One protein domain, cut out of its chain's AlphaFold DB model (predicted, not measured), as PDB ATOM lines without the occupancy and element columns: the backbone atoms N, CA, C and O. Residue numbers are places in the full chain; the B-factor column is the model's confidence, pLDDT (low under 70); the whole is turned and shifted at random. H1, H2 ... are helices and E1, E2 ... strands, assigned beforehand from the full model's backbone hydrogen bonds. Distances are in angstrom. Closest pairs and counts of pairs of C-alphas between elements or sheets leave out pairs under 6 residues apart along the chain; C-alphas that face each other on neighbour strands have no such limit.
ATOM      1  N   ALA A   3     -50.904  47.452  37.774       81.75
ATOM      2  CA  ALA A   3     -50.027  46.517  37.054       81.75
ATOM      3  C   ALA A   3     -48.992  45.815  37.958       81.75
ATOM      4  O   ALA A   3     -48.713  44.634  37.780       81.75
ATOM      5  N   VAL A   4     -48.463  46.520  38.965       84.50
ATOM      6  CA  VAL A   4     -47.503  45.956  39.931       84.50
ATOM      7  C   VAL A   4     -48.196  44.936  40.837       84.50
ATOM      8  O   VAL A   4     -47.658  43.861  41.070       84.50
ATOM      9  N   ILE A   5     -49.418  45.236  41.287       87.75
ATOM     10  CA  ILE A   5     -50.224  44.318  42.104       87.75
ATOM     11  C   ILE A   5     -50.548  43.042  41.315       87.75
ATOM     12  O   ILE A   5     -50.379  41.942  41.833       87.75
ATOM     13  N   VAL A   6     -50.940  43.169  40.043       88.25
ATOM     14  CA  VAL A   6     -51.228  42.019  39.168       88.25
ATOM     15  C   VAL A   6     -49.982  41.150  38.952       88.25
ATOM     16  O   VAL A   6     -50.071  39.929  39.056       88.25
ATOM     17  N   MET A   7     -48.809  41.754  38.727       88.19
ATOM     18  CA  MET A   7     -47.551  41.006  38.584       88.19
ATOM     19  C   MET A   7     -47.168  40.243  39.860       88.19
ATOM     20  O   MET A   7     -46.714  39.103  39.773       88.19
ATOM     21  N   ILE A   8     -47.399  40.828  41.040       89.12
ATOM     22  CA  ILE A   8     -47.165  40.155  42.328       89.12
ATOM     23  C   ILE A   8     -48.097  38.947  42.487       89.12
ATOM     24  O   ILE A   8     -47.636  37.866  42.848       89.12
ATOM     25  N   TYR A   9     -49.387  39.089  42.163       91.00
ATOM     26  CA  TYR A   9     -50.336  37.971  42.218       91.00
ATOM     27  C   TYR A   9     -49.947  36.828  41.275       91.00
ATOM     28  O   TYR A   9     -49.972  35.665  41.676       91.00
ATOM     29  N   ILE A  10     -49.532  37.146  40.048       90.44
ATOM     30  CA  ILE A  10     -49.078  36.147  39.072       90.44
ATOM     31  C   ILE A  10     -47.822  35.419  39.579       90.44
ATOM     32  O   ILE A  10     -47.752  34.194  39.489       90.44
ATOM     33  N   ALA A  11     -46.864  36.138  40.172       88.25
ATOM     34  CA  ALA A  11     -45.657  35.540  40.741       88.25
ATOM     35  C   ALA A  11     -45.961  34.590  41.919       88.25
ATOM     36  O   ALA A  11     -45.370  33.511  42.018       88.25
ATOM     37  N   ILE A  12     -46.915  34.945  42.789       90.19
ATOM     38  CA  ILE A  12     -47.351  34.085  43.903       90.19
ATOM     39  C   ILE A  12     -48.010  32.801  43.375       90.19
ATOM     40  O   ILE A  12     -47.701  31.707  43.844       90.19
ATOM     41  N   ILE A  13     -48.869  32.906  42.359       89.88
ATOM     42  CA  ILE A  13     -49.523  31.734  41.757       89.88
ATOM     43  C   ILE A  13     -48.490  30.818  41.079       89.88
ATOM     44  O   ILE A  13     -48.503  29.607  41.302       89.88
ATOM     45  N   LEU A  14     -47.562  31.383  40.300       88.88
ATOM     46  CA  LEU A  14     -46.502  30.626  39.622       88.88
ATOM     47  C   LEU A  14     -45.585  29.901  40.613       88.88
ATOM     48  O   LEU A  14     -45.307  28.716  40.439       88.88
ATOM     49  N   SER A  15     -45.145  30.581  41.672       87.12
ATOM     50  CA  SER A  15     -44.304  29.969  42.711       87.12
ATOM     51  C   SER A  15     -45.032  28.856  43.472       87.12
ATOM     52  O   SER A  15     -44.435  27.810  43.722       87.12
ATOM     53  N   GLY A  16     -46.328  29.017  43.760       89.12
ATOM     54  CA  GLY A  16     -47.155  27.960  44.350       89.12
ATOM     55  C   GLY A  16     -47.266  26.716  43.459       89.12
ATOM     56  O   GLY A  16     -47.126  25.593  43.944       89.12
ATOM     57  N   LEU A  17     -47.437  26.901  42.147       88.62
ATOM     58  CA  LEU A  17     -47.466  25.799  41.176       88.62
ATOM     59  C   LEU A  17     -46.112  25.079  41.083       88.62
ATOM     60  O   LEU A  17     -46.058  23.847  41.100       88.62
ATOM     61  N   VAL A  18     -45.005  25.825  41.041       89.50
ATOM     62  CA  VAL A  18     -43.655  25.240  41.034       89.50
ATOM     63  C   VAL A  18     -43.381  24.476  42.333       89.50
ATOM     64  O   VAL A  18     -42.862  23.361  42.289       89.50
ATOM     65  N   ALA A  19     -43.786  25.008  43.489       87.06
ATOM     66  CA  ALA A  19     -43.637  24.315  44.765       87.06
ATOM     67  C   ALA A  19     -44.442  23.004  44.805       87.06
ATOM     68  O   ALA A  19     -43.916  21.973  45.224       87.06
ATOM     69  N   LEU A  20     -45.686  23.013  44.310       89.25
ATOM     70  CA  LEU A  20     -46.541  21.823  44.267       89.25
ATOM     71  C   LEU A  20     -45.989  20.742  43.324       89.25
ATOM     72  O   LEU A  20     -45.936  19.567  43.687       89.25
ATOM     73  N   THR A  21     -45.553  21.131  42.124       86.81
ATOM     74  CA  THR A  21     -44.935  20.197  41.170       86.81
ATOM     75  C   THR A  21     -43.637  19.615  41.726       86.81
ATOM     76  O   THR A  21     -43.453  18.402  41.685       86.81
ATOM     77  N   THR A  22     -42.785  20.439  42.342       87.44
ATOM     78  CA  THR A  22     -41.538  19.987  42.982       87.44
ATOM     79  C   THR A  22     -41.812  19.024  44.138       87.44
ATOM     80  O   THR A  22     -41.152  17.993  44.249       87.44
ATOM     81  N   TYR A  23     -42.822  19.305  44.969       88.12
ATOM     82  CA  TYR A  23     -43.244  18.410  46.048       88.12
ATOM     83  C   TYR A  23     -43.685  17.041  45.516       88.12
ATOM     84  O   TYR A  23     -43.225  16.009  46.009       88.12
ATOM     85  N   ASN A  24     -44.529  17.021  44.482       85.75
ATOM     86  CA  ASN A  24     -44.998  15.778  43.875       85.75
ATOM     87  C   ASN A  24     -43.852  14.990  43.228       85.75
ATOM     88  O   ASN A  24     -43.760  13.781  43.433       85.75
ATOM     89  N   THR A  25     -42.940  15.657  42.517       86.62
ATOM     90  CA  THR A  25     -41.758  15.015  41.923       86.62
ATOM     91  C   THR A  25     -40.855  14.413  42.996       86.62
ATOM     92  O   THR A  25     -40.494  13.241  42.894       86.62
ATOM     93  N   ASN A  26     -40.556  15.160  44.063       87.31
ATOM     94  CA  ASN A  26     -39.753  14.660  45.179       87.31
ATOM     95  C   ASN A  26     -40.417  13.458  45.855       87.31
ATOM     96  O   ASN A  26     -39.753  12.467  46.142       87.31
ATOM     97  N   ARG A  27     -41.736  13.505  46.075       84.31
ATOM     98  CA  ARG A  27     -42.480  12.380  46.653       84.31
ATOM     99  C   ARG A  27     -42.393  11.135  45.771       84.31
ATOM    100  O   ARG A  27     -42.120  10.053  46.284       84.31
ATOM    101  N   THR A  28     -42.596  11.274  44.464       82.88
ATOM    102  CA  THR A  28     -42.505  10.151  43.521       82.88
ATOM    103  C   THR A  28     -41.090   9.577  43.466       82.88
ATOM    104  O   THR A  28     -40.929   8.360  43.512       82.88
ATOM    105  N   GLN A  29     -40.058  10.427  43.457       83.81
ATOM    106  CA  GLN A  29     -38.661   9.985  43.516       83.81
ATOM    107  C   GLN A  29     -38.354   9.216  44.805       83.81
ATOM    108  O   GLN A  29     -37.717   8.168  44.757       83.81
ATOM    109  N   GLN A  30     -38.846   9.684  45.953       83.19
ATOM    110  CA  GLN A  30     -38.670   8.988  47.230       83.19
ATOM    111  C   GLN A  30     -39.328   7.603  47.223       83.19
ATOM    112  O   GLN A  30     -38.719   6.634  47.670       83.19
ATOM    113  N   LEU A  31     -40.540   7.483  46.671       81.31
ATOM    114  CA  LEU A  31     -41.218   6.191  46.525       81.31
ATOM    115  C   LEU A  31     -40.456   5.245  45.588       81.31
ATOM    116  O   LEU A  31     -40.344   4.054  45.881       81.31
ATOM    117  N   PHE A  32     -39.897   5.773  44.498       82.44
ATOM    118  CA  PHE A  32     -39.081   4.998  43.567       82.44
ATOM    119  C   PHE A  32     -37.808   4.463  44.236       82.44
ATOM    120  O   PHE A  32     -37.585   3.255  44.229       82.44
ATOM    121  N   ILE A  33     -37.034   5.333  44.895       83.88
ATOM    122  CA  ILE A  33     -35.803   4.955  45.612       83.88
ATOM    123  C   ILE A  33     -36.102   3.904  46.684       83.88
ATOM    124  O   ILE A  33     -35.357   2.936  46.847       83.88
ATOM    125  N   GLN A  34     -37.207   4.064  47.416       83.69
ATOM    126  CA  GLN A  34     -37.633   3.067  48.391       83.69
ATOM    127  C   GLN A  34     -37.937   1.727  47.721       83.69
ATOM    128  O   GLN A  34     -37.415   0.708  48.166       83.69
ATOM    129  N   SER A  35     -38.732   1.716  46.648       83.81
ATOM    130  CA  SER A  35     -39.054   0.493  45.902       83.81
ATOM    131  C   SER A  35     -37.801  -0.218  45.387       83.81
ATOM    132  O   SER A  35     -37.682  -1.432  45.542       83.81
ATOM    133  N   GLU A  36     -36.853   0.527  44.821       86.25
ATOM    134  CA  GLU A  36     -35.590  -0.020  44.325       86.25
ATOM    135  C   GLU A  36     -34.762  -0.633  45.461       86.25
ATOM    136  O   GLU A  36     -34.265  -1.753  45.344       86.25
ATOM    137  N   LYS A  37     -34.698   0.042  46.615       86.94
ATOM    138  CA  LYS A  37     -34.045  -0.494  47.812       86.94
ATOM    139  C   LYS A  37     -34.651  -1.833  48.249       86.94
ATOM    140  O   LYS A  37     -33.896  -2.738  48.592       86.94
ATOM    141  N   TYR A  38     -35.978  -1.988  48.216       86.75
ATOM    142  CA  TYR A  38     -36.628  -3.264  48.553       86.75
ATOM    143  C   TYR A  38     -36.226  -4.394  47.609       86.75
ATOM    144  O   TYR A  38     -35.910  -5.489  48.071       86.75
ATOM    145  N   VAL A  39     -36.234  -4.124  46.302       87.62
ATOM    146  CA  VAL A  39     -35.850  -5.107  45.282       87.62
ATOM    147  C   VAL A  39     -34.384  -5.503  45.458       87.62
ATOM    148  O   VAL A  39     -34.061  -6.689  45.516       87.62
ATOM    149  N   ASN A  40     -33.504  -4.519  45.637       90.50
ATOM    150  CA  ASN A  40     -32.074  -4.755  45.805       90.50
ATOM    151  C   ASN A  40     -31.754  -5.531  47.089       90.50
ATOM    152  O   ASN A  40     -30.917  -6.432  47.059       90.50
ATOM    153  N   GLU A  41     -32.417  -5.231  48.213       91.56
ATOM    154  CA  GLU A  41     -32.198  -5.976  49.459       91.56
ATOM    155  C   GLU A  41     -32.684  -7.426  49.365       91.56
ATOM    156  O   GLU A  41     -31.962  -8.331  49.788       91.56
ATOM    157  N   LEU A  42     -33.850  -7.675  48.761       93.88
ATOM    158  CA  LEU A  42     -34.348  -9.037  48.575       93.88
ATOM    159  C   LEU A  42     -33.448  -9.840  47.614       93.88
ATOM    160  O   LEU A  42     -33.086 -10.981  47.908       93.88
ATOM    161  N   SER A  43     -32.981  -9.215  46.528       94.00
ATOM    162  CA  SER A  43     -31.995  -9.811  45.615       94.00
ATOM    163  C   SER A  43     -30.663 -10.115  46.317       94.00
ATOM    164  O   SER A  43     -30.053 -11.160  46.092       94.00
ATOM    165  N   MET A  44     -30.210  -9.244  47.227       94.00
ATOM    166  CA  MET A  44     -29.006  -9.481  48.029       94.00
ATOM    167  C   MET A  44     -29.169 -10.685  48.967       94.00
ATOM    168  O   MET A  44     -28.230 -11.470  49.124       94.00
ATOM    169  N   VAL A  45     -30.350 -10.865  49.567       96.31
ATOM    170  CA  VAL A  45     -30.669 -12.049  50.382       96.31
ATOM    171  C   VAL A  45     -30.619 -13.317  49.532       96.31
ATOM    172  O   VAL A  45     -29.940 -14.267  49.919       96.31
ATOM    173  N   LYS A  46     -31.246 -13.309  48.348       96.31
ATOM    174  CA  LYS A  46     -31.173 -14.421  47.388       96.31
ATOM    175  C   LYS A  46     -29.726 -14.771  47.035       96.31
ATOM    176  O   LYS A  46     -29.325 -15.922  47.175       96.31
ATOM    177  N   LYS A  47     -28.908 -13.785  46.655       95.44
ATOM    178  CA  LYS A  47     -27.483 -13.997  46.332       95.44
ATOM    179  C   LYS A  47     -26.689 -14.554  47.511       95.44
ATOM    180  O   LYS A  47     -25.816 -15.391  47.319       95.44
ATOM    181  N   SER A  48     -26.999 -14.116  48.728       95.19
ATOM    182  CA  SER A  48     -26.347 -14.623  49.937       95.19
ATOM    183  C   SER A  48     -26.727 -16.080  50.221       95.19
ATOM    184  O   SER A  48     -25.866 -16.871  50.589       95.19
ATOM    185  N   LEU A  49     -27.990 -16.459  50.006       95.81
ATOM    186  CA  LEU A  49     -28.430 -17.855  50.073       95.81
ATOM    187  C   LEU A  49     -27.780 -18.711  48.985       95.81
ATOM    188  O   LEU A  49     -27.327 -19.805  49.287       95.81
ATOM    189  N   LEU A  50     -27.654 -18.201  47.757       95.50
ATOM    190  CA  LEU A  50     -26.926 -18.875  46.678       95.50
ATOM    191  C   LEU A  50     -25.447 -19.077  47.028       95.50
ATOM    192  O   LEU A  50     -24.921 -20.168  46.845       95.50
ATOM    193  N   ALA A  51     -24.783 -18.083  47.618       93.12
ATOM    194  CA  ALA A  51     -23.400 -18.233  48.075       93.12
ATOM    195  C   ALA A  51     -23.248 -19.311  49.170       93.12
ATOM    196  O   ALA A  51     -22.215 -19.976  49.251       93.12
ATOM    197  N   LEU A  52     -24.283 -19.494  49.996       93.31
ATOM    198  CA  LEU A  52     -24.346 -20.520  51.039       93.31
ATOM    199  C   LEU A  52     -24.893 -21.867  50.552       93.31
ATOM    200  O   LEU A  52     -24.720 -22.853  51.253       93.31
ATOM    201  N   SER A  53     -25.549 -21.921  49.392       94.38
ATOM    202  CA  SER A  53     -26.074 -23.154  48.790       94.38
ATOM    203  C   SER A  53     -24.955 -24.145  48.512       94.38
ATOM    204  O   SER A  53     -23.804 -23.746  48.428       94.38
ATOM    205  N   THR A  54     -25.246 -25.423  48.326       93.75
ATOM    206  CA  THR A  54     -24.218 -26.389  47.931       93.75
ATOM    207  C   THR A  54     -24.795 -27.411  46.976       93.75
ATOM    208  O   THR A  54     -26.009 -27.572  46.874       93.75
ATOM    209  N   THR A  55     -23.914 -28.141  46.309       93.19
ATOM    210  CA  THR A  55     -24.277 -29.381  45.630       93.19
ATOM    211  C   THR A  55     -23.669 -30.566  46.362       93.19
ATOM    212  O   THR A  55     -22.593 -30.446  46.949       93.19
ATOM    213  N   TYR A  56     -24.337 -31.709  46.316       90.31
ATOM    214  CA  TYR A  56     -23.829 -32.981  46.817       90.31
ATOM    215  C   TYR A  56     -24.056 -34.065  45.768       90.31
ATOM    216  O   TYR A  56     -24.854 -33.894  44.849       90.31
ATOM    217  N   VAL A  57     -23.305 -35.156  45.865       88.44
ATOM    218  CA  VAL A  57     -23.379 -36.262  44.911       88.44
ATOM    219  C   VAL A  57     -23.912 -37.482  45.634       88.44
ATOM    220  O   VAL A  57     -23.393 -37.852  46.685       88.44
ATOM    221  N   GLU A  58     -24.918 -38.117  45.050       84.31
ATOM    222  CA  GLU A  58     -25.410 -39.413  45.493       84.31
ATOM    223  C   GLU A  58     -25.480 -40.381  44.319       84.31
ATOM    224  O   GLU A  58     -25.642 -39.984  43.165       84.31
ATOM    225  N   THR A  59     -25.318 -41.665  44.623       80.81
ATOM    226  CA  THR A  59     -25.503 -42.734  43.642       80.81
ATOM    227  C   THR A  59     -26.817 -43.426  43.949       80.81
ATOM    228  O   THR A  59     -26.950 -44.050  45.001       80.81
ATOM    229  N   VAL A  60     -27.777 -43.282  43.041       77.19
ATOM    230  CA  VAL A  60     -29.094 -43.921  43.100       77.19
ATOM    231  C   VAL A  60     -29.170 -44.871  41.910       77.19
ATOM    232  O   VAL A  60     -28.949 -44.447  40.778       77.19
ATOM    233  N   ASP A  61     -29.408 -46.159  42.160       76.12
ATOM    234  CA  ASP A  61     -29.545 -47.194  41.123       76.12
ATOM    235  C   ASP A  61     -28.410 -47.193  40.072       76.12
ATOM    236  O   ASP A  61     -28.651 -47.124  38.869       76.12
ATOM    237  N   ASP A  62     -27.150 -47.216  40.530       78.44
ATOM    238  CA  ASP A  62     -25.924 -47.149  39.706       78.44
ATOM    239  C   ASP A  62     -25.760 -45.874  38.853       78.44
ATOM    240  O   ASP A  62     -24.815 -45.752  38.069       78.44
ATOM    241  N   THR A  63     -26.623 -44.874  39.047       81.56
ATOM    242  CA  THR A  63     -26.471 -43.542  38.459       81.56
ATOM    243  C   THR A  63     -25.994 -42.545  39.505       81.56
ATOM    244  O   THR A  63     -26.646 -42.292  40.517       81.56
ATOM    245  N   THR A  64     -24.816 -41.974  39.275       84.31
ATOM    246  CA  THR A  64     -24.280 -40.901  40.110       84.31
ATOM    247  C   THR A  64     -24.858 -39.571  39.642       84.31
ATOM    248  O   THR A  64     -24.532 -39.097  38.554       84.31
ATOM    249  N   MET A  65     -25.708 -38.967  40.468       85.69
ATOM    250  CA  MET A  65     -26.341 -37.682  40.195       85.69
ATOM    251  C   MET A  65     -25.862 -36.624  41.187       85.69
ATOM    252  O   MET A  65     -25.580 -36.903  42.356       85.69
ATOM    253  N   ARG A  66     -25.747 -35.388  40.699       88.12
ATOM    254  CA  ARG A  66     -25.472 -34.211  41.521       88.12
ATOM    255  C   ARG A  66     -26.803 -33.561  41.873       88.12
ATOM    256  O   ARG A  66     -27.635 -33.363  40.999       88.12
ATOM    257  N   TYR A  67     -26.979 -33.227  43.140       91.06
ATOM    258  CA  TYR A  67     -28.192 -32.620  43.664       91.06
ATOM    259  C   TYR A  67     -27.867 -31.292  44.328       91.06
ATOM    260  O   TYR A  67     -26.903 -31.169  45.088       91.06
ATOM    261  N   ALA A  68     -28.698 -30.295  44.054       92.88
ATOM    262  CA  ALA A  68     -28.646 -28.998  44.700       92.88
ATOM    263  C   ALA A  68     -29.311 -29.042  46.084       92.88
ATOM    264  O   ALA A  68     -30.334 -29.707  46.281       92.88
ATOM    265  N   ALA A  69     -28.729 -28.313  47.035       93.94
ATOM    266  CA  ALA A  69     -29.206 -28.201  48.404       93.94
ATOM    267  C   ALA A  69     -29.077 -26.762  48.918       93.94
ATOM    268  O   ALA A  69     -28.093 -26.063  48.654       93.94
ATOM    269  N   LEU A  70     -30.059 -26.334  49.709       95.25
ATOM    270  CA  LEU A  70     -30.069 -25.017  50.346       95.25
ATOM    271  C   LEU A  70     -29.967 -25.132  51.866       95.25
ATOM    272  O   LEU A  70     -30.476 -26.095  52.439       95.25
ATOM    273  N   PRO A  71     -29.320 -24.166  52.541       95.62
ATOM    274  CA  PRO A  71     -29.197 -24.196  53.990       95.62
ATOM    275  C   PRO A  71     -30.573 -24.127  54.655       95.62
ATOM    276  O   PRO A  71     -31.480 -23.425  54.195       95.62
ATOM    277  N   MET A  72     -30.696 -24.827  55.777       95.31
ATOM    278  CA  MET A  72     -31.896 -24.858  56.599       95.31
ATOM    279  C   MET A  72     -32.183 -23.487  57.228       95.31
ATOM    280  O   MET A  72     -31.286 -22.781  57.700       95.31
ATOM    281  N   GLY A  73     -33.462 -23.111  57.235       94.69
ATOM    282  CA  GLY A  73     -33.946 -21.903  57.900       94.69
ATOM    283  C   GLY A  73     -34.005 -22.036  59.421       94.69
ATOM    284  O   GLY A  73     -33.805 -23.108  59.985       94.69
ATOM    285  N   VAL A  74     -34.338 -20.944  60.106       94.06
ATOM    286  CA  VAL A  74     -34.568 -20.958  61.560       94.06
ATOM    287  C   VAL A  74     -36.062 -20.928  61.841       94.06
ATOM    288  O   VAL A  74     -36.745 -19.988  61.441       94.06
ATOM    289  N   ASN A  75     -36.571 -21.913  62.576       92.38
ATOM    290  CA  ASN A  75     -37.967 -21.918  62.999       92.38
ATOM    291  C   ASN A  75     -38.250 -20.781  64.003       92.38
ATOM    292  O   ASN A  75     -37.591 -20.676  65.039       92.38
ATOM    293  N   ARG A  76     -39.246 -19.936  63.717       88.06
ATOM    294  CA  ARG A  76     -39.715 -18.844  64.591       88.06
ATOM    295  C   ARG A  76     -41.165 -19.027  65.043       88.06
ATOM    296  O   ARG A  76     -41.853 -18.054  65.343       88.06
ATOM    297  N   GLY A  77     -41.633 -20.270  65.115       86.94
ATOM    298  CA  GLY A  77     -43.002 -20.598  65.492       86.94
ATOM    299  C   GLY A  77     -43.863 -20.751  64.250       86.94
ATOM    300  O   GLY A  77     -43.978 -21.852  63.736       86.94
ATOM    301  N   THR A  78     -44.449 -19.671  63.738       86.25
ATOM    302  CA  THR A  78     -45.388 -19.757  62.602       86.25
ATOM    303  C   THR A  78     -44.714 -19.819  61.234       86.25
ATOM    304  O   THR A  78     -45.362 -20.180  60.264       86.25
ATOM    305  N   TYR A  79     -43.431 -19.488  61.128       89.31
ATOM    306  CA  TYR A  79     -42.677 -19.569  59.877       89.31
ATOM    307  C   TYR A  79     -41.202 -19.857  60.143       89.31
ATOM    308  O   TYR A  79     -40.680 -19.582  61.228       89.31
ATOM    309  N   HIS A  80     -40.519 -20.383  59.131       92.75
ATOM    310  CA  HIS A  80     -39.068 -20.381  59.064       92.75
ATOM    311  C   HIS A  80     -38.566 -19.043  58.520       92.75
ATOM    312  O   HIS A  80     -39.107 -18.486  57.564       92.75
ATOM    313  N   THR A  81     -37.523 -18.514  59.155       93.56
ATOM    314  CA  THR A  81     -36.754 -17.369  58.667       93.56
ATOM    315  C   THR A  81     -35.472 -17.837  58.002       93.56
ATOM    316  O   THR A  81     -35.123 -19.019  58.028       93.56
ATOM    317  N   LEU A  82     -34.738 -16.883  57.439       95.44
ATOM    318  CA  LEU A  82     -33.419 -17.118  56.870       95.44
ATOM    319  C   LEU A  82     -32.486 -17.850  57.861       95.44
ATOM    320  O   LEU A  82     -32.596 -17.648  59.075       95.44
ATOM    321  N   PRO A  83     -31.546 -18.673  57.357       94.81
ATOM    322  CA  PRO A  83     -30.499 -19.290  58.165       94.81
ATOM    323  C   PRO A  83     -29.796 -18.273  59.075       94.81
ATOM    324  O   PRO A  83     -29.488 -17.156  58.654       94.81
ATOM    325  N   ALA A  84     -29.477 -18.665  60.311       90.94
ATOM    326  CA  ALA A  84     -28.925 -17.762  61.332       90.94
ATOM    327  C   ALA A  84     -27.588 -17.101  60.941       90.94
ATOM    328  O   ALA A  84     -27.218 -16.068  61.490       90.94
ATOM    329  N   MET A  85     -26.853 -17.700  60.002       88.81
ATOM    330  CA  MET A  85     -25.575 -17.179  59.511       88.81
ATOM    331  C   MET A  85     -25.706 -15.979  58.565       88.81
ATOM    332  O   MET A  85     -24.711 -15.307  58.305       88.81
ATOM    333  N   LEU A  86     -26.906 -15.690  58.052       91.25
ATOM    334  CA  LEU A  86     -27.146 -14.504  57.235       91.25
ATOM    335  C   LEU A  86     -27.236 -13.257  58.121       91.25
ATOM    336  O   LEU A  86     -28.007 -13.211  59.076       91.25
ATOM    337  N   LEU A  87     -26.491 -12.209  57.766       83.50
ATOM    338  CA  LEU A  87     -26.500 -10.938  58.507       83.50
ATOM    339  C   LEU A  87     -27.840 -10.192  58.395       83.50
ATOM    340  O   LEU A  87     -28.213  -9.425  59.280       83.50
ATOM    341  N   LYS A  88     -28.567 -10.395  57.294       88.44
ATOM    342  CA  LYS A  88     -29.828  -9.712  56.995       88.44
ATOM    343  C   LYS A  88     -31.003 -10.630  57.303       88.44
ATOM    344  O   LYS A  88     -31.389 -11.427  56.464       88.44
ATOM    345  N   GLN A  89     -31.561 -10.503  58.505       90.25
ATOM    346  CA  GLN A  89     -32.705 -11.307  58.970       90.25
ATOM    347  C   GLN A  89     -34.062 -10.615  58.774       90.25
ATOM    348  O   GLN A  89     -35.105 -11.266  58.780       90.25
ATOM    349  N   VAL A  90     -34.053  -9.293  58.590       91.44
ATOM    350  CA  VAL A  90     -35.246  -8.462  58.398       91.44
ATOM    351  C   VAL A  90     -35.116  -7.622  57.136       91.44
ATOM    352  O   VAL A  90     -34.008  -7.261  56.731       91.44
ATOM    353  N   ASN A  91     -36.254  -7.314  56.532       90.94
ATOM    354  CA  ASN A  91     -36.360  -6.435  55.379       90.94
ATOM    355  C   ASN A  91     -36.293  -4.945  55.792       90.94
ATOM    356  O   ASN A  91     -36.289  -4.641  56.991       90.94
ATOM    357  N   PRO A  92     -36.277  -3.984  54.843       89.69
ATOM    358  CA  PRO A  92     -36.210  -2.561  55.186       89.69
ATOM    359  C   PRO A  92     -37.411  -2.029  55.986       89.69
ATOM    360  O   PRO A  92     -37.330  -0.930  56.529       89.69
ATOM    361  N   LEU A  93     -38.506  -2.793  56.081       88.19
ATOM    362  CA  LEU A  93     -39.672  -2.490  56.921       88.19
ATOM    363  C   LEU A  93     -39.535  -3.040  58.350       88.19
ATOM    364  O   LEU A  93     -40.458  -2.909  59.152       88.19
ATOM    365  N   GLY A  94     -38.415  -3.688  58.676       88.38
ATOM    366  CA  GLY A  94     -38.206  -4.349  59.962       88.38
ATOM    367  C   GLY A  94     -39.026  -5.630  60.134       88.38
ATOM    368  O   GLY A  94     -39.135  -6.137  61.249       88.38
ATOM    369  N   LYS A  95     -39.613  -6.165  59.056       87.75
ATOM    370  CA  LYS A  95     -40.316  -7.452  59.071       87.75
ATOM    371  C   LYS A  95     -39.328  -8.580  58.772       87.75
ATOM    372  O   LYS A  95     -38.465  -8.410  57.909       87.75
ATOM    373  N   PRO A  96     -39.422  -9.727  59.460       90.56
ATOM    374  CA  PRO A  96     -38.591 -10.878  59.140       90.56
ATOM    375  C   PRO A  96     -38.938 -11.419  57.753       90.56
ATOM    376  O   PRO A  96     -40.100 -11.410  57.346       90.56
ATOM    377  N   TYR A  97     -37.922 -11.896  57.037       92.81
ATOM    378  CA  TYR A  97     -38.139 -12.653  55.807       92.81
ATOM    379  C   TYR A  97     -38.739 -14.020  56.140       92.81
ATOM    380  O   TYR A  97     -38.289 -14.679  57.081       92.81
ATOM    381  N   ILE A  98     -39.711 -14.455  55.344       92.75
ATOM    382  CA  ILE A  98     -40.218 -15.828  55.379       92.75
ATOM    383  C   ILE A  98     -39.408 -16.617  54.358       92.75
ATOM    384  O   ILE A  98     -39.295 -16.218  53.198       92.75
ATOM    385  N   TYR A  99     -38.809 -17.711  54.806       94.62
ATOM    386  CA  TYR A  99     -37.930 -18.537  53.999       94.62
ATOM    387  C   TYR A  99     -38.476 -19.955  53.931       94.62
ATOM    388  O   TYR A  99     -38.671 -20.609  54.956       94.62
ATOM    389  N   CYS A 100     -38.711 -20.408  52.707       92.88
ATOM    390  CA  CYS A 100     -39.378 -21.660  52.403       92.88
ATOM    391  C   CYS A 100     -38.432 -22.568  51.610       92.88
ATOM    392  O   CYS A 100     -38.543 -22.596  50.385       92.88
ATOM    393  N   PRO A 101     -37.464 -23.238  52.258       94.19
ATOM    394  CA  PRO A 101     -36.546 -24.133  51.568       94.19
ATOM    395  C   PRO A 101     -37.224 -25.448  51.173       94.19
ATOM    396  O   PRO A 101     -38.027 -26.009  51.907       94.19
ATOM    397  N   SER A 102     -36.856 -25.963  50.017       92.50
ATOM    398  CA  SER A 102     -37.306 -27.208  49.407       92.50
ATOM    399  C   SER A 102     -36.088 -27.940  48.847       92.50
ATOM    400  O   SER A 102     -35.021 -27.353  48.654       92.50
ATOM    401  N   GLY A 103     -36.221 -29.246  48.651       89.88
ATOM    402  CA  GLY A 103     -35.155 -30.087  48.131       89.88
ATOM    403  C   GLY A 103     -35.358 -30.423  46.662       89.88
ATOM    404  O   GLY A 103     -36.468 -30.378  46.140       89.88
ATOM    405  N   SER A 104     -34.270 -30.811  46.004       85.94
ATOM    406  CA  SER A 104     -34.277 -31.273  44.608       85.94
ATOM    407  C   SER A 104     -34.807 -32.705  44.450       85.94
ATOM    408  O   SER A 104     -35.041 -33.162  43.334       85.94
ATOM    409  N   ARG A 105     -35.006 -33.421  45.561       88.31
ATOM    410  CA  ARG A 105     -35.358 -34.844  45.596       88.31
ATOM    411  C   ARG A 105     -36.678 -35.105  46.293       88.31
ATOM    412  O   ARG A 105     -36.978 -34.462  47.290       88.31
ATOM    413  N   SER A 106     -37.412 -36.106  45.820       86.44
ATOM    414  CA  SER A 106     -38.667 -36.572  46.437       86.44
ATOM    415  C   SER A 106     -38.647 -38.048  46.833       86.44
ATOM    416  O   SER A 106     -39.594 -38.541  47.436       86.44
ATOM    417  N   ASP A 107     -37.556 -38.745  46.526       86.06
ATOM    418  CA  ASP A 107     -37.325 -40.169  46.771       86.06
ATOM    419  C   ASP A 107     -36.705 -40.459  48.151       86.06
ATOM    420  O   ASP A 107     -36.417 -41.606  48.483       86.06
ATOM    421  N   VAL A 108     -36.510 -39.426  48.974       87.50
ATOM    422  CA  VAL A 108     -35.887 -39.522  50.300       87.50
ATOM    423  C   VAL A 108     -36.912 -39.384  51.431       87.50
ATOM    424  O   VAL A 108     -37.886 -38.641  51.290       87.50
ATOM    425  N   PRO A 109     -36.703 -40.044  52.588       89.94
ATOM    426  CA  PRO A 109     -37.583 -39.887  53.743       89.94
ATOM    427  C   PRO A 109     -37.616 -38.441  54.253       89.94
ATOM    428  O   PRO A 109     -36.589 -37.883  54.643       89.94
ATOM    429  N   LEU A 110     -38.810 -37.850  54.297       93.69
ATOM    430  CA  LEU A 110     -39.040 -36.506  54.823       93.69
ATOM    431  C   LEU A 110     -39.253 -36.600  56.341       93.69
ATOM    432  O   LEU A 110     -40.204 -37.231  56.796       93.69
ATOM    433  N   THR A 111     -38.339 -36.033  57.127       92.50
ATOM    434  CA  THR A 111     -38.283 -36.232  58.591       92.50
ATOM    435  C   THR A 111     -38.338 -34.936  59.392       92.50
ATOM    436  O   THR A 111     -38.501 -34.979  60.611       92.50
ATOM    437  N   VAL A 112     -38.209 -33.783  58.731       93.81
ATOM    438  CA  VAL A 112     -38.183 -32.466  59.372       93.81
ATOM    439  C   VAL A 112     -39.330 -31.617  58.852       93.81
ATOM    440  O   VAL A 112     -39.474 -31.438  57.650       93.81
ATOM    441  N   THR A 113     -40.109 -31.030  59.755       93.00
ATOM    442  CA  THR A 113     -41.221 -30.150  59.389       93.00
ATOM    443  C   THR A 113     -40.772 -28.693  59.284       93.00
ATOM    444  O   THR A 113     -40.252 -28.105  60.237       93.00
ATOM    445  N   ILE A 114     -41.039 -28.077  58.133       92.50
ATOM    446  CA  ILE A 114     -40.918 -26.643  57.900       92.50
ATOM    447  C   ILE A 114     -42.256 -25.967  58.166       92.50
ATOM    448  O   ILE A 114     -43.271 -26.265  57.541       92.50
ATOM    449  N   ASN A 115     -42.231 -24.972  59.046       91.50
ATOM    450  CA  ASN A 115     -43.322 -24.018  59.205       91.50
ATOM    451  C   ASN A 115     -43.247 -23.008  58.061       91.50
ATOM    452  O   ASN A 115     -42.321 -22.199  58.014       91.50
ATOM    453  N   GLY A 116     -44.190 -23.095  57.129       84.75
ATOM    454  CA  GLY A 116     -44.268 -22.244  55.948       84.75
ATOM    455  C   GLY A 116     -45.217 -21.055  56.097       84.75
ATOM    456  O   GLY A 116     -45.405 -20.310  55.144       84.75
ATOM    457  N   GLY A 117     -45.833 -20.886  57.262       84.88
ATOM    458  CA  GLY A 117     -46.809 -19.847  57.576       84.88
ATOM    459  C   GLY A 117     -47.812 -20.354  58.622       84.88
ATOM    460  O   GLY A 117     -47.779 -21.535  58.978       84.88
ATOM    461  N   PRO A 118     -48.704 -19.503  59.164       83.19
ATOM    462  CA  PRO A 118     -49.540 -19.868  60.314       83.19
ATOM    463  C   PRO A 118     -50.448 -21.080  60.105       83.19
ATOM    464  O   PRO A 118     -50.831 -21.718  61.081       83.19
ATOM    465  N   SER A 119     -50.820 -21.369  58.858       82.50
ATOM    466  CA  SER A 119     -51.698 -22.484  58.492       82.50
ATOM    467  C   SER A 119     -51.027 -23.480  57.549       82.50
ATOM    468  O   SER A 119     -51.717 -24.296  56.944       82.50
ATOM    469  N   LEU A 120     -49.705 -23.397  57.387       86.44
ATOM    470  CA  LEU A 120     -48.961 -24.235  56.459       86.44
ATOM    471  C   LEU A 120     -47.717 -24.816  57.121       86.44
ATOM    472  O   LEU A 120     -46.801 -24.097  57.523       86.44
ATOM    473  N   THR A 121     -47.645 -26.138  57.104       90.75
ATOM    474  CA  THR A 121     -46.430 -26.896  57.379       90.75
ATOM    475  C   THR A 121     -46.188 -27.882  56.249       90.75
ATOM    476  O   THR A 121     -47.144 -28.381  55.656       90.75
ATOM    477  N   TYR A 122     -44.929 -28.172  55.949       91.44
ATOM    478  CA  TYR A 122     -44.558 -29.213  54.995       91.44
ATOM    479  C   TYR A 122     -43.281 -29.905  55.447       91.44
ATOM    480  O   TYR A 122     -42.436 -29.287  56.091       91.44
ATOM    481  N   ASP A 123     -43.149 -31.180  55.109       93.44
ATOM    482  CA  ASP A 123     -41.998 -31.972  55.518       93.44
ATOM    483  C   ASP A 123     -40.903 -31.949  54.453       93.44
ATOM    484  O   ASP A 123     -41.158 -31.897  53.246       93.44
ATOM    485  N   VAL A 124     -39.664 -31.984  54.926       94.75
ATOM    486  CA  VAL A 124     -38.451 -32.002  54.123       94.75
ATOM    487  C   VAL A 124     -37.486 -33.061  54.650       94.75
ATOM    488  O   VAL A 124     -37.504 -33.429  55.828       94.75
ATOM    489  N   ALA A 125     -36.621 -33.547  53.771       94.69
ATOM    490  CA  ALA A 125     -35.424 -34.272  54.157       94.69
ATOM    491  C   ALA A 125     -34.287 -33.274  54.371       94.69
ATOM    492  O   ALA A 125     -34.129 -32.317  53.603       94.69
ATOM    493  N   THR A 126     -33.487 -33.512  55.404       94.56
ATOM    494  CA  THR A 126     -32.292 -32.721  55.686       94.56
ATOM    495  C   THR A 126     -31.060 -33.605  55.796       94.56
ATOM    496  O   THR A 126     -31.144 -34.791  56.117       94.56
ATOM    497  N   SER A 127     -29.898 -33.018  55.530       93.56
ATOM    498  CA  SER A 127     -28.602 -33.650  55.766       93.56
ATOM    499  C   SER A 127     -27.573 -32.609  56.186       93.56
ATOM    500  O   SER A 127     -27.635 -31.451  55.767       93.56
ATOM    501  N   VAL A 128     -26.610 -33.022  57.009       94.00
ATOM    502  CA  VAL A 128     -25.483 -32.172  57.395       94.00
ATOM    503  C   VAL A 128     -24.449 -32.207  56.277       94.00
ATOM    504  O   VAL A 128     -23.794 -33.227  56.065       94.00
ATOM    505  N   LEU A 129     -24.265 -31.083  55.589       92.00
ATOM    506  CA  LEU A 129     -23.255 -30.930  54.540       92.00
ATOM    507  C   LEU A 129     -22.175 -29.942  54.986       92.00
ATOM    508  O   LEU A 129     -22.427 -29.024  55.774       92.00
ATOM    509  N   VAL A 130     -20.956 -30.131  54.480       87.94
ATOM    510  CA  VAL A 130     -19.812 -29.261  54.771       87.94
ATOM    511  C   VAL A 130     -19.585 -28.324  53.595       87.94
ATOM    512  O   VAL A 130     -19.271 -28.775  52.499       87.94
ATOM    513  N   LYS A 131     -19.680 -27.014  53.836       85.50
ATOM    514  CA  LYS A 131     -19.293 -25.978  52.868       85.50
ATOM    515  C   LYS A 131     -18.338 -24.993  53.527       85.50
ATOM    516  O   LYS A 131     -18.572 -24.560  54.653       85.50
ATOM    517  N   ASN A 132     -17.238 -24.659  52.848       82.81
ATOM    518  CA  ASN A 132     -16.194 -23.757  53.357       82.81
ATOM    519  C   ASN A 132     -15.684 -24.142  54.764       82.81
ATOM    520  O   ASN A 132     -15.486 -23.283  55.622       82.81
ATOM    521  N   GLY A 133     -15.530 -25.446  55.027       82.50
ATOM    522  CA  GLY A 133     -15.073 -25.968  56.322       82.50
ATOM    523  C   GLY A 133     -16.102 -25.898  57.457       82.50
ATOM    524  O   GLY A 133     -15.750 -26.156  58.607       82.50
ATOM    525  N   ARG A 134     -17.366 -25.564  57.167       86.25
ATOM    526  CA  ARG A 134     -18.451 -25.497  58.152       86.25
ATOM    527  C   ARG A 134     -19.532 -26.528  57.849       86.25
ATOM    528  O   ARG A 134     -20.132 -26.501  56.777       86.25
ATOM    529  N   SER A 135     -19.816 -27.386  58.826       91.06
ATOM    530  CA  SER A 135     -20.974 -28.284  58.805       91.06
ATOM    531  C   SER A 135     -22.251 -27.499  59.090       91.06
ATOM    532  O   SER A 135     -22.300 -26.691  60.022       91.06
ATOM    533  N   THR A 136     -23.282 -27.679  58.277       92.19
ATOM    534  CA  THR A 136     -24.590 -27.025  58.437       92.19
ATOM    535  C   THR A 136     -25.679 -27.961  57.929       92.19
ATOM    536  O   THR A 136     -25.414 -28.776  57.050       92.19
ATOM    537  N   ASP A 137     -26.882 -27.860  58.489       94.94
ATOM    538  CA  ASP A 137     -28.048 -28.577  57.980       94.94
ATOM    539  C   ASP A 137     -28.512 -27.960  56.660       94.94
ATOM    540  O   ASP A 137     -28.763 -26.753  56.573       94.94
ATOM    541  N   TYR A 138     -28.647 -28.794  55.637       95.56
ATOM    542  CA  TYR A 138     -29.208 -28.427  54.345       95.56
ATOM    543  C   TYR A 138     -30.490 -29.202  54.098       95.56
ATOM    544  O   TYR A 138     -30.614 -30.355  54.503       95.56
ATOM    545  N   VAL A 139     -31.421 -28.569  53.394       95.38
ATOM    546  CA  VAL A 139     -32.599 -29.228  52.845       95.38
ATOM    547  C   VAL A 139     -32.189 -29.952  51.567       95.38
ATOM    548  O   VAL A 139     -31.670 -29.338  50.633       95.38
ATOM    549  N   THR A 140     -32.392 -31.266  51.555       93.31
ATOM    550  CA  THR A 140     -31.954 -32.174  50.487       93.31
ATOM    551  C   THR A 140     -33.119 -32.792  49.725       93.31
ATOM    552  O   THR A 140     -32.952 -33.123  48.554       93.31
ATOM    553  N   GLY A 141     -34.301 -32.883  50.342       91.62
ATOM    554  CA  GLY A 141     -35.507 -33.398  49.696       91.62
ATOM    555  C   GLY A 141     -36.801 -32.747  50.178       91.62
ATOM    556  O   GLY A 141     -36.874 -32.240  51.293       91.62
ATOM    557  N   SER A 142     -37.821 -32.754  49.327       89.81
ATOM    558  CA  SER A 142     -39.190 -32.303  49.594       89.81
ATOM    559  C   SER A 142     -40.147 -32.869  48.536       89.81
ATOM    560  O   SER A 142     -39.737 -33.574  47.615       89.81
ATOM    561  N   GLY A 143     -41.434 -32.515  48.606       77.75
ATOM    562  CA  GLY A 143     -42.299 -32.618  47.426       77.75
ATOM    563  C   GLY A 143     -41.722 -31.788  46.269       77.75
ATOM    564  O   GLY A 143     -41.216 -30.688  46.501       77.75
ATOM    565  N   VAL A 144     -41.753 -32.320  45.042       64.44
ATOM    566  CA  VAL A 144     -41.194 -31.632  43.865       64.44
ATOM    567  C   VAL A 144     -42.075 -30.437  43.507       64.44
ATOM    568  O   VAL A 144     -43.274 -30.601  43.282       64.44
ATOM    569  N   ASN A 145     -41.485 -29.245  43.429       70.94
ATOM    570  CA  ASN A 145     -42.140 -28.054  42.897       70.94
ATOM    571  C   ASN A 145     -41.372 -27.608  41.652       70.94
ATOM    572  O   ASN A 145     -40.228 -27.180  41.757       70.94
ATOM    573  N   THR A 146     -41.957 -27.778  40.468       68.12
ATOM    574  CA  THR A 146     -41.274 -27.519  39.193       68.12
ATOM    575  C   THR A 146     -41.879 -26.322  38.477       68.12
ATOM    576  O   THR A 146     -43.098 -26.248  38.329       68.12
ATOM    577  N   LEU A 147     -41.030 -25.449  37.938       64.94
ATOM    578  CA  LEU A 147     -41.408 -24.357  37.047       64.94
ATOM    579  C   LEU A 147     -40.611 -24.470  35.742       64.94
ATOM    580  O   LEU A 147     -39.386 -24.411  35.761       64.94
ATOM    581  N   HIS A 148     -41.297 -24.623  34.605       61.97
ATOM    582  CA  HIS A 148     -40.673 -24.689  33.268       61.97
ATOM    583  C   HIS A 148     -39.495 -25.685  33.155       61.97
ATOM    584  O   HIS A 148     -38.544 -25.454  32.413       61.97
ATOM    585  N   GLY A 149     -39.556 -26.803  33.886       64.31
ATOM    586  CA  GLY A 149     -38.513 -27.834  33.889       64.31
ATOM    587  C   GLY A 149     -37.376 -27.619  34.896       64.31
ATOM    588  O   GLY A 149     -36.571 -28.528  35.053       64.31
ATOM    589  N   ALA A 150     -37.332 -26.485  35.602       73.88
ATOM    590  CA  ALA A 150     -36.431 -26.256  36.734       73.88
ATOM    591  C   ALA A 150     -37.142 -26.549  38.061       73.88
ATOM    592  O   ALA A 150     -38.334 -26.256  38.216       73.88
ATOM    593  N   ILE A 151     -36.426 -27.107  39.033       87.12
ATOM    594  CA  ILE A 151     -36.963 -27.373  40.369       87.12
ATOM    595  C   ILE A 151     -36.798 -26.114  41.221       87.12
ATOM    596  O   ILE A 151     -35.704 -25.575  41.383       87.12
ATOM    597  N   VAL A 152     -37.898 -25.639  41.800       91.06
ATOM    598  CA  VAL A 152     -37.884 -24.549  42.773       91.06
ATOM    599  C   VAL A 152     -37.393 -25.088  44.113       91.06
ATOM    600  O   VAL A 152     -38.045 -25.915  44.746       91.06
ATOM    601  N   LEU A 153     -36.250 -24.576  44.559       93.62
ATOM    602  CA  LEU A 153     -35.609 -24.956  45.812       93.62
ATOM    603  C   LEU A 153     -35.911 -24.003  46.959       93.62
ATOM    604  O   LEU A 153     -35.777 -24.397  48.109       93.62
ATOM    605  N   ALA A 154     -36.299 -22.754  46.704       94.38
ATOM    606  CA  ALA A 154     -36.817 -21.918  47.780       94.38
ATOM    607  C   ALA A 154     -37.695 -20.770  47.307       94.38
ATOM    608  O   ALA A 154     -37.429 -20.163  46.271       94.38
ATOM    609  N   TYR A 155     -38.640 -20.391  48.168       94.12
ATOM    610  CA  TYR A 155     -39.264 -19.069  48.156       94.12
ATOM    611  C   TYR A 155     -38.683 -18.199  49.275       94.12
ATOM    612  O   TYR A 155     -38.576 -18.627  50.428       94.12
ATOM    613  N   ILE A 156     -38.326 -16.961  48.940       95.19
ATOM    614  CA  ILE A 156     -37.875 -15.929  49.875       95.19
ATOM    615  C   ILE A 156     -38.892 -14.802  49.816       95.19
ATOM    616  O   ILE A 156     -38.904 -14.010  48.876       95.19
ATOM    617  N   ILE A 157     -39.754 -14.722  50.821       93.50
ATOM    618  CA  ILE A 157     -40.827 -13.738  50.862       93.50
ATOM    619  C   ILE A 157     -40.409 -12.591  51.783       93.50
ATOM    620  O   ILE A 157     -40.056 -12.791  52.947       93.50
ATOM    621  N   SER A 158     -40.469 -11.372  51.256       92.94
ATOM    622  CA  SER A 158     -40.343 -10.116  51.993       92.94
ATOM    623  C   SER A 158     -41.732  -9.522  52.227       92.94
ATOM    624  O   SER A 158     -42.290  -8.929  51.296       92.94
ATOM    625  N   PRO A 159     -42.289  -9.615  53.444       89.88
ATOM    626  CA  PRO A 159     -43.629  -9.112  53.714       89.88
ATOM    627  C   PRO A 159     -43.698  -7.578  53.741       89.88
ATOM    628  O   PRO A 159     -42.768  -6.906  54.193       89.88
ATOM    629  N   ASN A 160     -44.826  -7.016  53.314       86.44
ATOM    630  CA  ASN A 160     -45.110  -5.580  53.385       86.44
ATOM    631  C   ASN A 160     -45.615  -5.152  54.778       86.44
ATOM    632  O   ASN A 160     -45.866  -5.965  55.662       86.44
ATOM    633  N   ASN A 161     -45.804  -3.847  55.003       71.75
ATOM    634  CA  ASN A 161     -46.289  -3.320  56.290       71.75
ATOM    635  C   ASN A 161     -47.714  -3.770  56.647       71.75
ATOM    636  O   ASN A 161     -48.042  -3.842  57.831       71.75
ATOM    637  N   SER A 162     -48.541  -4.096  55.649       63.97
ATOM    638  CA  SER A 162     -49.868  -4.698  55.836       63.97
ATOM    639  C   SER A 162     -49.810  -6.137  56.352       63.97
ATOM    640  O   SER A 162     -50.851  -6.678  56.720       63.97
ATOM    641  N   PHE A 163     -48.622  -6.745  56.425       64.81
ATOM    642  CA  PHE A 163     -48.445  -8.121  56.860       64.81
ATOM    643  C   PHE A 163     -48.897  -8.316  58.312       64.81
ATOM    644  O   PHE A 163     -48.222  -7.912  59.269       64.81
ATOM    645  N   LYS A 164     -50.048  -8.979  58.450       64.25
ATOM    646  CA  LYS A 164     -50.644  -9.423  59.719       64.25
ATOM    647  C   LYS A 164     -50.333 -10.889  60.043       64.25
ATOM    648  O   LYS A 164     -50.945 -11.449  60.944       64.25
ATOM    649  N   GLY A 165     -49.385 -11.501  59.330       60.91
ATOM    650  CA  GLY A 165     -48.991 -12.895  59.533       60.91
ATOM    651  C   GLY A 165     -49.603 -13.884  58.546       60.91
ATOM    652  O   GLY A 165     -49.211 -15.033  58.578       60.91
ATOM    653  N   THR A 166     -50.521 -13.481  57.670       68.81
ATOM    654  CA  THR A 166     -51.329 -14.398  56.844       68.81
ATOM    655  C   THR A 166     -50.612 -15.028  55.652       68.81
ATOM    656  O   THR A 166     -51.177 -15.933  55.055       68.81
ATOM    657  N   THR A 167     -49.408 -14.572  55.295       78.38
ATOM    658  CA  THR A 167     -48.681 -15.096  54.128       78.38
ATOM    659  C   THR A 167     -48.029 -16.439  54.431       78.38
ATOM    660  O   THR A 167     -47.198 -16.542  55.335       78.38
ATOM    661  N   ASN A 168     -48.371 -17.437  53.623       85.38
ATOM    662  CA  ASN A 168     -47.793 -18.769  53.616       85.38
ATOM    663  C   ASN A 168     -46.894 -18.978  52.384       85.38
ATOM    664  O   ASN A 168     -47.053 -18.319  51.359       85.38
ATOM    665  N   CYS A 169     -45.997 -19.961  52.442       85.88
ATOM    666  CA  CYS A 169     -45.164 -20.369  51.306       85.88
ATOM    667  C   CYS A 169     -45.984 -20.795  50.074       85.88
ATOM    668  O   CYS A 169     -45.507 -20.659  48.954       85.88
ATOM    669  N   THR A 170     -47.208 -21.297  50.269       84.56
ATOM    670  CA  THR A 170     -48.134 -21.695  49.192       84.56
ATOM    671  C   THR A 170     -48.866 -20.529  48.543       84.56
ATOM    672  O   THR A 170     -49.513 -20.726  47.522       84.56
ATOM    673  N   ASP A 171     -48.792 -19.325  49.114       86.12
ATOM    674  CA  ASP A 171     -49.480 -18.148  48.567       86.12
ATOM    675  C   ASP A 171     -48.704 -17.524  47.397       86.12
ATOM    676  O   ASP A 171     -49.139 -16.533  46.809       86.12
ATOM    677  N   VAL A 172     -47.528 -18.074  47.085       88.19
ATOM    678  CA  VAL A 172     -46.709 -17.657  45.954       88.19
ATOM    679  C   VAL A 172     -47.308 -18.213  44.669       88.19
ATOM    680  O   VAL A 172     -47.453 -19.422  44.508       88.19
ATOM    681  N   VAL A 173     -47.619 -17.318  43.735       88.81
ATOM    682  CA  VAL A 173     -48.208 -17.660  42.437       88.81
ATOM    683  C   VAL A 173     -47.288 -17.175  41.326       88.81
ATOM    684  O   VAL A 173     -46.766 -16.060  41.387       88.81
ATOM    685  N   PHE A 174     -47.089 -18.006  40.306       87.50
ATOM    686  CA  PHE A 174     -46.412 -17.592  39.083       87.50
ATOM    687  C   PHE A 174     -47.400 -16.866  38.165       87.50
ATOM    688  O   PHE A 174     -48.429 -17.421  37.786       87.50
ATOM    689  N   ASP A 175     -47.096 -15.618  37.830       87.19
ATOM    690  CA  ASP A 175     -47.860 -14.822  36.877       87.19
ATOM    691  C   ASP A 175     -47.242 -14.970  35.482       87.19
ATOM    692  O   ASP A 175     -46.159 -14.452  35.201       87.19
ATOM    693  N   GLU A 176     -47.948 -15.671  34.593       85.06
ATOM    694  CA  GLU A 176     -47.508 -15.920  33.217       85.06
ATOM    695  C   GLU A 176     -47.361 -14.637  32.389       85.06
ATOM    696  O   GLU A 176     -46.543 -14.591  31.468       85.06
ATOM    697  N   SER A 177     -48.122 -13.585  32.706       86.62
ATOM    698  CA  SER A 177     -48.102 -12.337  31.937       86.62
ATOM    699  C   SER A 177     -46.834 -11.527  32.193       86.62
ATOM    700  O   SER A 177     -46.273 -10.927  31.275       86.62
ATOM    701  N   THR A 178     -46.354 -11.546  33.436       83.50
ATOM    702  CA  THR A 178     -45.132 -10.857  33.862       83.50
ATOM    703  C   THR A 178     -43.925 -11.790  33.940       83.50
ATOM    704  O   THR A 178     -42.816 -11.310  34.169       83.50
ATOM    705  N   GLN A 179     -44.128 -13.098  33.731       83.94
ATOM    706  CA  GLN A 179     -43.123 -14.153  33.900       83.94
ATOM    707  C   GLN A 179     -42.417 -14.044  35.260       83.94
ATOM    708  O   GLN A 179     -41.195 -14.154  35.361       83.94
ATOM    709  N   SER A 180     -43.189 -13.767  36.315       84.81
ATOM    710  CA  SER A 180     -42.646 -13.476  37.639       84.81
ATOM    711  C   SER A 180     -43.472 -14.108  38.753       84.81
ATOM    712  O   SER A 180     -44.673 -14.332  38.619       84.81
ATOM    713  N   PHE A 181     -42.818 -14.409  39.873       89.12
ATOM    714  CA  PHE A 181     -43.508 -14.875  41.068       89.12
ATOM    715  C   PHE A 181     -44.057 -13.691  41.857       89.12
ATOM    716  O   PHE A 181     -43.369 -12.694  42.088       89.12
ATOM    717  N   THR A 182     -45.298 -13.822  42.307       89.88
ATOM    718  CA  THR A 182     -46.013 -12.790  43.053       89.88
ATOM    719  C   THR A 182     -46.598 -13.365  44.335       89.88
ATOM    720  O   THR A 182     -46.814 -14.569  44.464       89.88
ATOM    721  N   VAL A 183     -46.820 -12.492  45.316       89.06
ATOM    722  CA  VAL A 183     -47.451 -12.835  46.590       89.06
ATOM    723  C   VAL A 183     -48.245 -11.626  47.079       89.06
ATOM    724  O   VAL A 183     -47.769 -10.495  46.989       89.06
ATOM    725  N   LEU A 184     -49.464 -11.855  47.573       82.56
ATOM    726  CA  LEU A 184     -50.446 -10.793  47.834       82.56
ATOM    727  C   LEU A 184     -49.942  -9.703  48.800       82.56
ATOM    728  O   LEU A 184     -50.162  -8.516  48.573       82.56
ATOM    729  N   ASP A 185     -49.239 -10.100  49.863       83.00
ATOM    730  CA  ASP A 185     -48.826  -9.216  50.963       83.00
ATOM    731  C   ASP A 185     -47.309  -8.977  51.018       83.00
ATOM    732  O   ASP A 185     -46.739  -8.697  52.078       83.00
ATOM    733  N   GLY A 186     -46.615  -9.061  49.885       87.38
ATOM    734  CA  GLY A 186     -45.168  -8.895  49.888       87.38
ATOM    735  C   GLY A 186     -44.518  -8.916  48.519       87.38
ATOM    736  O   GLY A 186     -45.131  -8.666  47.487       87.38
ATOM    737  N   ARG A 187     -43.221  -9.196  48.543       90.69
ATOM    738  CA  ARG A 187     -42.408  -9.511  47.370       90.69
ATOM    739  C   ARG A 187     -41.814 -10.889  47.566       90.69
ATOM    740  O   ARG A 187     -41.567 -11.276  48.707       90.69
ATOM    741  N   VAL A 188     -41.554 -11.594  46.480       93.12
ATOM    742  CA  VAL A 188     -40.959 -12.922  46.528       93.12
ATOM    743  C   VAL A 188     -39.801 -13.010  45.548       93.12
ATOM    744  O   VAL A 188     -39.870 -12.490  44.440       93.12
ATOM    745  N   GLU A 189     -38.730 -13.646  45.994       94.44
ATOM    746  CA  GLU A 189     -37.647 -14.135  45.152       94.44
ATOM    747  C   GLU A 189     -37.622 -15.655  45.232       94.44
ATOM    748  O   GLU A 189     -37.951 -16.239  46.268       94.44
ATOM    749  N   VAL A 190     -37.223 -16.288  44.137       93.69
ATOM    750  CA  VAL A 190     -37.200 -17.747  44.014       93.69
ATOM    751  C   VAL A 190     -35.783 -18.204  43.747       93.69
ATOM    752  O   VAL A 190     -35.062 -17.539  43.009       93.69
ATOM    753  N   ILE A 191     -35.377 -19.310  44.360       94.62
ATOM    754  CA  ILE A 191     -34.132 -19.998  44.024       94.62
ATOM    755  C   ILE A 191     -34.484 -21.303  43.331       94.62
ATOM    756  O   ILE A 191     -35.276 -22.083  43.858       94.62
ATOM    757  N   THR A 192     -33.877 -21.535  42.176       93.69
ATOM    758  CA  THR A 192     -33.986 -22.785  41.418       93.69
ATOM    759  C   THR A 192     -32.750 -23.666  41.589       93.69
ATOM    760  O   THR A 192     -31.684 -23.205  42.007       93.69
ATOM    761  N   ASP A 193     -32.890 -24.943  41.259       91.69
ATOM    762  CA  ASP A 193     -31.797 -25.909  41.154       91.69
ATOM    763  C   ASP A 193     -30.717 -25.475  40.164       91.69
ATOM    764  O   ASP A 193     -29.545 -25.458  40.530       91.69
ATOM    765  N   VAL A 194     -31.104 -25.008  38.975       91.06
ATOM    766  CA  VAL A 194     -30.173 -24.503  37.955       91.06
ATOM    767  C   VAL A 194     -29.321 -23.349  38.494       91.06
ATOM    768  O   VAL A 194     -28.117 -23.287  38.241       91.06
ATOM    769  N   GLU A 195     -29.909 -22.434  39.271       93.31
ATOM    770  CA  GLU A 195     -29.155 -21.338  39.889       93.31
ATOM    771  C   GLU A 195     -28.147 -21.850  40.921       93.31
ATOM    772  O   GLU A 195     -27.002 -21.392  40.926       93.31
ATOM    773  N   VAL A 196     -28.537 -22.809  41.765       93.81
ATOM    774  CA  VAL A 196     -27.631 -23.424  42.749       93.81
ATOM    775  C   VAL A 196     -26.505 -24.186  42.058       93.81
ATOM    776  O   VAL A 196     -25.349 -24.052  42.455       93.81
ATOM    777  N   GLU A 197     -26.805 -24.949  41.013       91.38
ATOM    778  CA  GLU A 197     -25.785 -25.636  40.227       91.38
ATOM    779  C   GLU A 197     -24.817 -24.633  39.610       91.38
ATOM    780  O   GLU A 197     -23.614 -24.773  39.805       91.38
ATOM    781  N   SER A 198     -25.325 -23.569  38.978       90.50
ATOM    782  CA  SER A 198     -24.500 -22.563  38.299       90.50
ATOM    783  C   SER A 198     -23.473 -21.882  39.211       90.50
ATOM    784  O   SER A 198     -22.354 -21.611  38.777       90.50
ATOM    785  N   VAL A 199     -23.817 -21.632  40.481       92.88
ATOM    786  CA  VAL A 199     -22.904 -20.999  41.452       92.88
ATOM    787  C   VAL A 199     -21.952 -21.990  42.126       92.88
ATOM    788  O   VAL A 199     -21.033 -21.560  42.820       92.88
ATOM    789  N   ASN A 200     -22.164 -23.296  41.940       88.12
ATOM    790  CA  ASN A 200     -21.319 -24.376  42.458       88.12
ATOM    791  C   ASN A 200     -20.669 -25.201  41.320       88.12
ATOM    792  O   ASN A 200     -20.249 -26.339  41.543       88.12
ATOM    793  N   LEU A 201     -20.594 -24.649  40.101       78.94
ATOM    794  CA  LEU A 201     -19.773 -25.194  39.017       78.94
ATOM    795  C   LEU A 201     -18.294 -24.939  39.346       78.94
ATOM    796  O   LEU A 201     -17.750 -23.887  39.015       78.94
TER     797      LEU A 201
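Overview. This is residues 3 to 201 of the 202 residues of an uncharacterized protein of Pseudomonas syringae pv. coriandricola (UniProt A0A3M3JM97). A compact head made of strands sits at one end of a very long single helix, like a head on a stick: residues 3 to 33 of H1 stick out free, and the last part of H1 packs on the head. The head holds a strongly twisted sheet of five strands and a smaller sheet of three, with the little hairpin of E8 and E9 beside E10 and the short helix H2 near the end of H1. The printed part has 199 residues, with named elements in the order H1, E1 to E10, H2; the sheets run E1 - E2 - E6 - E5 - E4, E3 - E7 - E10 and E8 - E9, all antiparallel. The class is mixed, helices and strands. The whole is loose, with a radius of gyration of the C-alphas of 23.0 A and spans of 96 by 36 by 36 A, the length coming from the free arm of H1.

Along the chain. Find C-alpha 3 at (-50.027, 46.517, 37.054); from there H1, residues 3 to 52, runs 73.1 A to C-alpha 52 at (-24.346, -20.520, 51.039). Next read E1, residues 54 to 60, 18.8 A, and E2, residues 63 to 71, 25.0 A. After a stretch with no named element, residues 72 to 97, you reach E3, residues 98 to 101, then E4, residues 112 to 117. E5, residues 120 to 131, is the longest strand at 29.9 A and bends by 64 degrees at residue 128. E6, residues 134 to 141, spans 20.6 A; E7, residues 150 to 159, spans 25.2 A and bends by 57 degrees at residue 153. Then come E8, residues 173 to 175, E9, residues 180 to 182, and E10, residues 186 to 192, 19.7 A. H2, residues 193 to 199, ends at C-alpha 199, at (-22.904, -20.999, 41.452).

Arrangement. Begin with the five-strand sheet, where E1 and E2 form a hairpin with N 56 and O 67 2.9 A apart, within hydrogen-bond range. The pairing of E2 is staggered: residues 63 to 69 pair with E1 and 70 to 71 with E6, where N 139 and O 70 are 2.8 A apart. E4, E5 and E6 are a meander, each strand the antiparallel neighbour of the one before; look at N 114 and O 122, 2.8 A, and N 136 and O 129, 3.0 A. In the three-strand sheet, E7 is the inner strand, with N 100 and O 155 at 2.9 A toward E3 and N 189 and O 156 at 2.9 A toward E10. The closest C-alphas of E3 and E4 are those of Cys 100 and Gly 116, 6.1 A apart. H1 is on one face of this sheet, making two layers, at a height over the sheet of 9.1 A; its closest C-alpha pair with E10 is Lys 46 and Glu 189, 6.9 A. On the local plane H1 runs slantwise to the strands, at 33 degrees to E10. H2 is on the five-strand sheet at a height of 8.1 A and runs across the strands, at 82 degrees to E2 on the local plane. H1, with residues 50 to 51 alone, touches H2 at Leu 50 and Val 196, whose C-alphas are 6.1 A apart, and their lines are about perpendicular at 88 degrees. E8 and E9 form a hairpin, with N 182 and O 173 2.8 A apart; the closest C-alphas of E9 and E10 are those of Thr 182 and Val 188, 6.1 A. In H1 and H2 every O i to N i+4 pair is within hydrogen-bond range.

Size, cuts and confidence. The two C-alphas farthest apart are those of Ala 3 and Asp 62, 96.8 A. Without residues 3 to 33 the body spans 51 by 36 by 31 A. The printed part has no cut. The links E2 to E3 and E7 to E8 are long. The mean pLDDT of the printed part is 87.8; look for values under 70 at residue 144, residues 146 to 149 and residues 162 to 166.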